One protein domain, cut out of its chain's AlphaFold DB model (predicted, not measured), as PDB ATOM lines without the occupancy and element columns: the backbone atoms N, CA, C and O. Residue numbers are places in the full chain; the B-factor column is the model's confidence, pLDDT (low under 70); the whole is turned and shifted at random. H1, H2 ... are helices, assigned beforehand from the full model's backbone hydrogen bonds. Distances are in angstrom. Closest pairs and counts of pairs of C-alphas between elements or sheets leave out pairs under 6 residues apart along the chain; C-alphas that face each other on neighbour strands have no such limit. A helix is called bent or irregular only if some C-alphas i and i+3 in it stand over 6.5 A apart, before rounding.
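What this domain is: This is residues 30 to 91 of the 95 residues of an uncharacterized protein of bacterium (UniProt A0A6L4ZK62). There is little regular structure: a rounded, mostly loop-built domain, with its two end stretches, residues 30 to 47 and 78 to 91, brought together by a short parallel pairing of residues 32 to 33 with 89 to 90. Three short helices, H1, H2 and H3, follow between these stretches, with H2 and H3 away from that pairing. The printed part has 62 residues, 21 in helices, and no named strand; the class is all helix. It is compact, with a radius of gyration of the C-alphas of 11.1 A and spans of 27 by 24 by 18 A.

How they stand to each other: H1, residues 48 to 55, and H2, residues 63 to 71, only just touch, with 3 pairs of C-alphas within 8 A; the closest, of His 55 and Ser 65, are 4.7 A apart. They run opposite ways at a steep tilt of 58 degrees. H3, residues 74 to 77, is only just apart from H1, closest 8.4 A, and from H2, closest 8.5 A. O i to N i+4 pairs are within hydrogen-bond range in 3 of 4 for H1 and 3 of 5 for H2; H3 is too short for one.

Where its parts are: H1 begins at C-alpha 48 (-31.256, 28.064, -50.542) and is 9.8 A long; it is neither bent nor irregular, but only just: C-alphas 51 and 54 are 6.1 A apart. H2, 11.6 A, is irregular: C-alphas 66 and 69 are 7.3 A apart. H3, 5.8 A, ends at C-alpha 77 (-25.863, 34.840, -53.503).

The domain as a whole: The C-alphas farthest apart, of Pro 37 and Glu 74, are 28.8 A apart. The printed part has no cut. The link H1 to H2 is short, H2 to H3 tight. Mean pLDDT of the printed part is 87.3; no printed residue is under 70.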
ATOM      1  N   LYS A  30     -36.458  37.802 -40.040       87.56
ATOM      2  CA  LYS A  30     -37.744  37.242 -39.613       87.56
ATOM      3  C   LYS A  30     -37.654  35.714 -39.616       87.56
ATOM      4  O   LYS A  30     -37.058  35.172 -40.544       87.56
ATOM      5  N   PRO A  31     -38.217  35.011 -38.627       90.94
ATOM      6  CA  PRO A  31     -38.210  33.557 -38.647       90.94
ATOM      7  C   PRO A  31     -39.025  33.006 -39.824       90.94
ATOM      8  O   PRO A  31     -39.934  33.674 -40.323       90.94
ATOM      9  N   VAL A  32     -38.707  31.781 -40.244       91.69
ATOM     10  CA  VAL A  32     -39.557  31.015 -41.161       91.69
ATOM     11  C   VAL A  32     -40.730  30.483 -40.352       91.69
ATOM     12  O   VAL A  32     -40.548  29.681 -39.436       91.69
ATOM     13  N   ASP A  33     -41.924  30.962 -40.673       91.69
ATOM     14  CA  ASP A  33     -43.152  30.538 -40.013       91.69
ATOM     15  C   ASP A  33     -43.608  29.187 -40.570       91.69
ATOM     16  O   ASP A  33     -44.038  29.107 -41.722       91.69
ATOM     17  N   LEU A  34     -43.503  28.139 -39.750       91.00
ATOM     18  CA  LEU A  34     -43.893  26.774 -40.104       91.00
ATOM     19  C   LEU A  34     -45.416  26.557 -40.092       91.00
ATOM     20  O   LEU A  34     -45.878  25.501 -40.518       91.00
ATOM     21  N   SER A  35     -46.211  27.531 -39.629       89.75
ATOM     22  CA  SER A  35     -47.676  27.464 -39.735       89.75
ATOM     23  C   SER A  35     -48.176  27.690 -41.166       89.75
ATOM     24  O   SER A  35     -49.270  27.248 -41.517       89.75
ATOM     25  N   ILE A  36     -47.360  28.325 -42.013       89.62
ATOM     26  CA  ILE A  36     -47.645  28.515 -43.435       89.62
ATOM     27  C   ILE A  36     -47.515  27.153 -44.141       89.62
ATOM     28  O   ILE A  36     -46.438  26.556 -44.068       89.62
ATOM     29  N   PRO A  37     -48.546  26.660 -44.860       91.06
ATOM     30  CA  PRO A  37     -48.525  25.332 -45.485       91.06
ATOM     31  C   PRO A  37     -47.290  25.071 -46.356       91.06
ATOM     32  O   PRO A  37     -46.691  24.001 -46.302       91.06
ATOM     33  N   GLN A  38     -46.849  26.084 -47.104       89.69
ATOM     34  CA  GLN A  38     -45.678  26.019 -47.981       89.69
ATOM     35  C   GLN A  38     -44.352  25.854 -47.216       89.69
ATOM     36  O   GLN A  38     -43.362  25.416 -47.796       89.69
ATOM     37  N   HIS A  39     -44.313  26.185 -45.925       92.88
ATOM     38  CA  HIS A  39     -43.113  26.095 -45.093       92.88
ATOM     39  C   HIS A  39     -43.061  24.850 -44.206       92.88
ATOM     40  O   HIS A  39     -42.014  24.581 -43.626       92.88
ATOM     41  N   GLN A  40     -44.140  24.069 -44.110       91.31
ATOM     42  CA  GLN A  40     -44.234  22.940 -43.173       91.31
ATOM     43  C   GLN A  40     -43.117  21.899 -43.346       91.31
ATOM     44  O   GLN A  40     -42.707  21.260 -42.380       91.31
ATOM     45  N   ASN A  41     -42.592  21.752 -44.566       89.19
ATOM     46  CA  ASN A  41     -41.540  20.787 -44.892       89.19
ATOM     47  C   ASN A  41     -40.119  21.379 -44.882       89.19
ATOM     48  O   ASN A  41     -39.162  20.681 -45.225       89.19
ATOM     49  N   ILE A  42     -39.961  22.652 -44.512       92.00
ATOM     50  CA  ILE A  42     -38.651  23.300 -44.425       92.00
ATOM     51  C   ILE A  42     -37.943  22.824 -43.153       92.00
ATOM     52  O   ILE A  42     -38.499  22.858 -42.058       92.00
ATOM     53  N   LYS A  43     -36.696  22.375 -43.303       90.50
ATOM     54  CA  LYS A  43     -35.829  21.877 -42.225       90.50
ATOM     55  C   LYS A  43     -34.508  22.629 -42.259       90.50
ATOM     56  O   LYS A  43     -34.158  23.186 -43.289       90.50
ATOM     57  N   ASP A  44     -33.709  22.565 -41.197       87.44
ATOM     58  CA  ASP A  44     -32.408  23.258 -41.142       87.44
ATOM     59  C   ASP A  44     -31.435  22.872 -42.274       87.44
ATOM     60  O   ASP A  44     -30.570  23.663 -42.653       87.44
ATOM     61  N   ILE A  45     -31.599  21.675 -42.847       87.94
ATOM     62  CA  ILE A  45     -30.810  21.192 -43.990       87.94
ATOM     63  C   ILE A  45     -31.309  21.706 -45.349       87.94
ATOM     64  O   ILE A  45     -30.667  21.457 -46.368       87.94
ATOM     65  N   THR A  46     -32.471  22.363 -45.393       90.00
ATOM     66  CA  THR A  46     -33.080  22.819 -46.642       90.00
ATOM     67  C   THR A  46     -32.162  23.829 -47.326       90.00
ATOM     68  O   THR A  46     -31.656  24.776 -46.714       90.00
ATOM     69  N   THR A  47     -31.928  23.599 -48.615       90.25
ATOM     70  CA  THR A  47     -31.036  24.422 -49.428       90.25
ATOM     71  C   THR A  47     -31.681  25.757 -49.774       90.25
ATOM     72  O   THR A  47     -32.903  25.903 -49.816       90.25
ATOM     73  N   ARG A  48     -30.833  26.741 -50.076       90.62
ATOM     74  CA  ARG A  48     -31.256  28.064 -50.542       90.62
ATOM     75  C   ARG A  48     -32.170  28.000 -51.758       90.62
ATOM     76  O   ARG A  48     -33.138  28.753 -51.808       90.62
ATOM     77  N   ASP A  49     -31.879  27.123 -52.713       90.56
ATOM     78  CA  ASP A  49     -32.631  27.069 -53.970       90.56
ATOM     79  C   ASP A  49     -34.112  26.758 -53.729       90.56
ATOM     80  O   ASP A  49     -34.964  27.383 -54.351       90.56
ATOM     81  N   ARG A  50     -34.429  25.932 -52.721       91.50
ATOM     82  CA  ARG A  50     -35.818  25.683 -52.303       91.50
ATOM     83  C   ARG A  50     -36.528  26.938 -51.806       91.50
ATOM     84  O   ARG A  50     -37.706  27.122 -52.074       91.50
ATOM     85  N   CYS A  51     -35.828  27.824 -51.099       90.75
ATOM     86  CA  CYS A  51     -36.402  29.104 -50.679       90.75
ATOM     87  C   CYS A  51     -36.607  30.046 -51.875       90.75
ATOM     88  O   CYS A  51     -37.577  30.802 -51.916       90.75
ATOM     89  N   LEU A  52     -35.689  30.015 -52.843       90.50
ATOM     90  CA  LEU A  52     -35.728  30.890 -54.011       90.50
ATOM     91  C   LEU A  52     -36.792  30.511 -55.037       90.50
ATOM     92  O   LEU A  52     -37.153  31.381 -55.818       90.50
ATOM     93  N   GLU A  53     -37.347  29.299 -54.999       90.62
ATOM     94  CA  GLU A  53     -38.515  28.931 -55.817       90.62
ATOM     95  C   GLU A  53     -39.666  29.947 -55.646       90.62
ATOM     96  O   GLU A  53     -40.288  30.355 -56.625       90.62
ATOM     97  N   CYS A  54     -39.890  30.433 -54.417       89.56
ATOM     98  CA  CYS A  54     -40.949  31.400 -54.096       89.56
ATOM     99  C   CYS A  54     -40.430  32.798 -53.725       89.56
ATOM    100  O   CYS A  54     -41.174  33.776 -53.814       89.56
ATOM    101  N   HIS A  55     -39.176  32.921 -53.281       90.06
ATOM    102  CA  HIS A  55     -38.591  34.182 -52.812       90.06
ATOM    103  C   HIS A  55     -37.519  34.745 -53.753       90.06
ATOM    104  O   HIS A  55     -36.607  35.439 -53.310       90.06
ATOM    105  N   HIS A  56     -37.578  34.437 -55.049       88.69
ATOM    106  CA  HIS A  56     -36.565  34.911 -55.985       88.69
ATOM    107  C   HIS A  56     -36.548  36.452 -56.090       88.69
ATOM    108  O   HIS A  56     -37.564  37.071 -56.398       88.69
ATOM    109  N   PRO A  57     -35.389  37.118 -55.954       84.75
ATOM    110  CA  PRO A  57     -35.312  38.582 -55.928       84.75
ATOM    111  C   PRO A  57     -35.596  39.266 -57.272       84.75
ATOM    112  O   PRO A  57     -35.624  40.492 -57.340       84.75
ATOM    113  N   GLN A  58     -35.728  38.501 -58.356       83.62
ATOM    114  CA  GLN A  58     -36.089  39.034 -59.674       83.62
ATOM    115  C   GLN A  58     -37.586  38.927 -59.969       83.62
ATOM    116  O   GLN A  58     -38.063  39.632 -60.847       83.62
ATOM    117  N   THR A  59     -38.326  38.063 -59.266       80.56
ATOM    118  CA  THR A  59     -39.753  37.871 -59.554       80.56
ATOM    119  C   THR A  59     -40.606  38.950 -58.897       80.56
ATOM    120  O   THR A  59     -41.641  39.321 -59.435       80.56
ATOM    121  N   GLY A  60     -40.185  39.460 -57.733       78.31
ATOM    122  CA  GLY A  60     -40.884  40.535 -57.018       78.31
ATOM    123  C   GLY A  60     -42.290  40.168 -56.527       78.31
ATOM    124  O   GLY A  60     -43.043  41.039 -56.100       78.31
ATOM    125  N   ILE A  61     -42.639  38.876 -56.557       77.94
ATOM    126  CA  ILE A  61     -43.996  38.361 -56.303       77.94
ATOM    127  C   ILE A  61     -44.439  38.590 -54.849       77.94
ATOM    128  O   ILE A  61     -45.629  38.640 -54.557       77.94
ATOM    129  N   ASN A  62     -43.495  38.730 -53.913       82.00
ATOM    130  CA  ASN A  62     -43.798  38.946 -52.502       82.00
ATOM    131  C   ASN A  62     -42.812  39.903 -51.823       82.00
ATOM    132  O   ASN A  62     -41.719  40.182 -52.321       82.00
ATOM    133  N   ASP A  63     -43.199  40.360 -50.632       80.31
ATOM    134  CA  ASP A  63     -42.408  41.256 -49.784       80.31
ATOM    135  C   ASP A  63     -40.976  40.772 -49.548       80.31
ATOM    136  O   ASP A  63     -40.050  41.578 -49.464       80.31
ATOM    137  N   VAL A  64     -40.782  39.457 -49.435       80.56
ATOM    138  CA  VAL A  64     -39.456  38.868 -49.233       80.56
ATOM    139  C   VAL A  64     -38.610  39.050 -50.494       80.56
ATOM    140  O   VAL A  64     -37.509  39.593 -50.409       80.56
ATOM    141  N   SER A  65     -39.154  38.705 -51.663       81.94
ATOM    142  CA  SER A  65     -38.502  38.863 -52.971       81.94
ATOM    143  C   SER A  65     -38.053  40.307 -53.207       81.94
ATOM    144  O   SER A  65     -36.910  40.553 -53.588       81.94
ATOM    145  N   ASN A  66     -38.916  41.272 -52.879       82.38
ATOM    146  CA  ASN A  66     -38.633  42.698 -53.056       82.38
ATOM    147  C   ASN A  66     -37.543  43.225 -52.109       82.38
ATOM    148  O   ASN A  66     -36.862  44.201 -52.421       82.38
ATOM    149  N   ARG A  67     -37.350  42.590 -50.948       81.19
ATOM    150  CA  ARG A  67     -36.442  43.086 -49.903       81.19
ATOM    151  C   ARG A  67     -35.090  42.387 -49.865       81.19
ATOM    152  O   ARG A  67     -34.180  42.943 -49.249       81.19
ATOM    153  N   ILE A  68     -34.916  41.228 -50.507       81.12
ATOM    154  CA  ILE A  68     -33.649  40.473 -50.463       81.12
ATOM    155  C   ILE A  68     -32.454  41.351 -50.855       81.12
ATOM    156  O   ILE A  68     -31.526  41.487 -50.063       81.12
ATOM    157  N   LYS A  69     -32.497  42.036 -52.006       79.12
ATOM    158  CA  LYS A  69     -31.361  42.855 -52.481       79.12
ATOM    159  C   LYS A  69     -31.013  44.015 -51.544       79.12
ATOM    160  O   LYS A  69     -29.841  44.313 -51.362       79.12
ATOM    161  N   ALA A  70     -32.019  44.660 -50.954       80.38
ATOM    162  CA  ALA A  70     -31.824  45.848 -50.123       80.38
ATOM    163  C   ALA A  70     -31.393  45.529 -48.682       80.38
ATOM    164  O   ALA A  70     -30.841  46.387 -47.998       80.38
ATOM    165  N   THR A  71     -31.690  44.322 -48.192       82.00
ATOM    166  CA  THR A  71     -31.567  43.997 -46.759       82.00
ATOM    167  C   THR A  71     -30.606  42.856 -46.456       82.00
ATOM    168  O   THR A  71     -30.212  42.702 -45.299       82.00
ATOM    169  N   HIS A  72     -30.216  42.057 -47.454       86.06
ATOM    170  CA  HIS A  72     -29.331  40.916 -47.246       86.06
ATOM    171  C   HIS A  72     -27.869  41.239 -47.597       86.06
ATOM    172  O   HIS A  72     -27.608  41.924 -48.584       86.06
ATOM    173  N   PRO A  73     -26.898  40.691 -46.844       83.44
ATOM    174  CA  PRO A  73     -25.487  40.741 -47.221       83.44
ATOM    175  C   PRO A  73     -25.237  39.881 -48.461       83.44
ATOM    176  O   PRO A  73     -25.791  38.790 -48.543       83.44
ATOM    177  N   GLU A  74     -24.342  40.284 -49.367       86.56
ATOM    178  CA  GLU A  74     -24.083  39.598 -50.654       86.56
ATOM    179  C   GLU A  74     -23.856  38.083 -50.559       86.56
ATOM    180  O   GLU A  74     -24.155  37.352 -51.498       86.56
ATOM    181  N   LYS A  75     -23.424  37.589 -49.393       85.50
ATOM    182  CA  LYS A  75     -23.304  36.163 -49.072       85.50
ATOM    183  C   LYS A  75     -24.573  35.344 -49.349       85.50
ATOM    184  O   LYS A  75     -24.465  34.142 -49.552       85.50
ATOM    185  N   TRP A  76     -25.758  35.961 -49.399       86.38
ATOM    186  CA  TRP A  76     -26.988  35.275 -49.819       86.38
ATOM    187  C   TRP A  76     -26.933  34.772 -51.268       86.38
ATOM    188  O   TRP A  76     -27.746  33.930 -51.625       86.38
ATOM    189  N   GLN A  77     -26.029  35.274 -52.112       87.69
ATOM    190  CA  GLN A  77     -25.863  34.840 -53.503       87.69
ATOM    191  C   GLN A  77     -25.052  33.543 -53.634       87.69
ATOM    192  O   GLN A  77     -25.143  32.876 -54.661       87.69
ATOM    193  N   ASP A  78     -24.297  33.165 -52.599       90.31
ATOM    194  CA  ASP A  78     -23.525  31.923 -52.576       90.31
ATOM    195  C   ASP A  78     -24.468  30.710 -52.542       90.31
ATOM    196  O   ASP A  78     -25.325  30.584 -51.665       90.31
ATOM    197  N   ILE A  79     -24.281  29.787 -53.488       86.88
ATOM    198  CA  ILE A  79     -25.077  28.562 -53.616       86.88
ATOM    199  C   ILE A  79     -24.957  27.645 -52.391       86.88
ATOM    200  O   ILE A  79     -25.884  26.907 -52.069       86.88
ATOM    201  N   LYS A  80     -23.835  27.715 -51.662       88.12
ATOM    202  CA  LYS A  80     -23.600  26.939 -50.434       88.12
ATOM    203  C   LYS A  80     -24.190  27.610 -49.191       88.12
ATOM    204  O   LYS A  80     -24.169  27.026 -48.101       88.12
ATOM    205  N   PHE A  81     -24.677  28.845 -49.303       88.81
ATOM    206  CA  PHE A  81     -25.290  29.547 -48.184       88.81
ATOM    207  C   PHE A  81     -26.703  29.014 -47.928       88.81
ATOM    208  O   PHE A  81     -27.469  28.790 -48.856       88.81
ATOM    209  N   SER A  82     -27.068  28.835 -46.657       90.69
ATOM    210  CA  SER A  82     -28.435  28.474 -46.260       90.69
ATOM    211  C   SER A  82     -29.109  29.672 -45.604       90.69
ATOM    212  O   SER A  82     -28.573  30.247 -44.653       90.69
ATOM    213  N   CYS A  83     -30.309  30.008 -46.081       90.62
ATOM    214  CA  CYS A  83     -31.139  31.087 -45.543       90.62
ATOM    215  C   CYS A  83     -31.476  30.863 -44.056       90.62
ATOM    216  O   CYS A  83     -31.582  31.820 -43.288       90.62
ATOM    217  N   ILE A  84     -31.555  29.602 -43.622       92.44
ATOM    218  CA  ILE A  84     -31.986  29.189 -42.275       92.44
ATOM    219  C   ILE A  84     -30.915  29.471 -41.210       92.44
ATOM    220  O   ILE A  84     -31.202  29.577 -40.015       92.44
ATOM    221  N   LYS A  85     -29.666  29.725 -41.631       88.94
ATOM    222  CA  LYS A  85     -28.614  30.220 -40.726       88.94
ATOM    223  C   LYS A  85     -29.024  31.524 -40.041       88.94
ATOM    224  O   LYS A  85     -28.709  31.713 -38.866       88.94
ATOM    225  N   CYS A  86     -29.744  32.386 -40.758       89.25
ATOM    226  CA  CYS A  86     -30.253  33.655 -40.248       89.25
ATOM    227  C   CYS A  86     -31.756  33.584 -39.939       89.25
ATOM    228  O   CYS A  86     -32.188  34.077 -38.902       89.25
ATOM    229  N   HIS A  87     -32.550  32.944 -40.795       90.50
ATOM    230  CA  HIS A  87     -33.998  32.822 -40.643       90.50
ATOM    231  C   HIS A  87     -34.361  31.551 -39.871       90.50
ATOM    232  O   HIS A  87     -34.605  30.504 -40.465       90.50
ATOM    233  N   LYS A  88     -34.378  31.635 -38.537       90.38
ATOM    234  CA  LYS A  88     -34.708  30.489 -37.677       90.38
ATOM    235  C   LYS A  88     -36.125  29.985 -37.927       90.38
ATOM    236  O   LYS A  88     -37.031  30.784 -38.154       90.38
ATOM    237  N   LEU A  89     -36.303  28.670 -37.872       91.62
ATOM    238  CA  LEU A  89     -37.622  28.056 -37.945       91.62
ATOM    239  C   LEU A  89     -38.396  28.404 -36.671       91.62
ATOM    240  O   LEU A  89     -37.836  28.342 -35.577       91.62
ATOM    241  N   LYS A  90     -39.657  28.803 -36.821       88.69
ATOM    242  CA  LYS A  90     -40.551  29.090 -35.700       88.69
ATOM    243  C   LYS A  90     -41.841  28.304 -35.870       88.69
ATOM    244  O   LYS A  90     -42.459  28.343 -36.935       88.69
ATOM    245  N   THR A  91     -42.246  27.614 -34.814       77.69
ATOM    246  CA  THR A  91     -43.535  26.924 -34.744       77.69
ATOM    247  C   THR A  91     -44.585  27.804 -34.069       77.69
ATOM    248  O   THR A  91     -44.271  28.780 -33.384       77.69
TER     249      THR A  91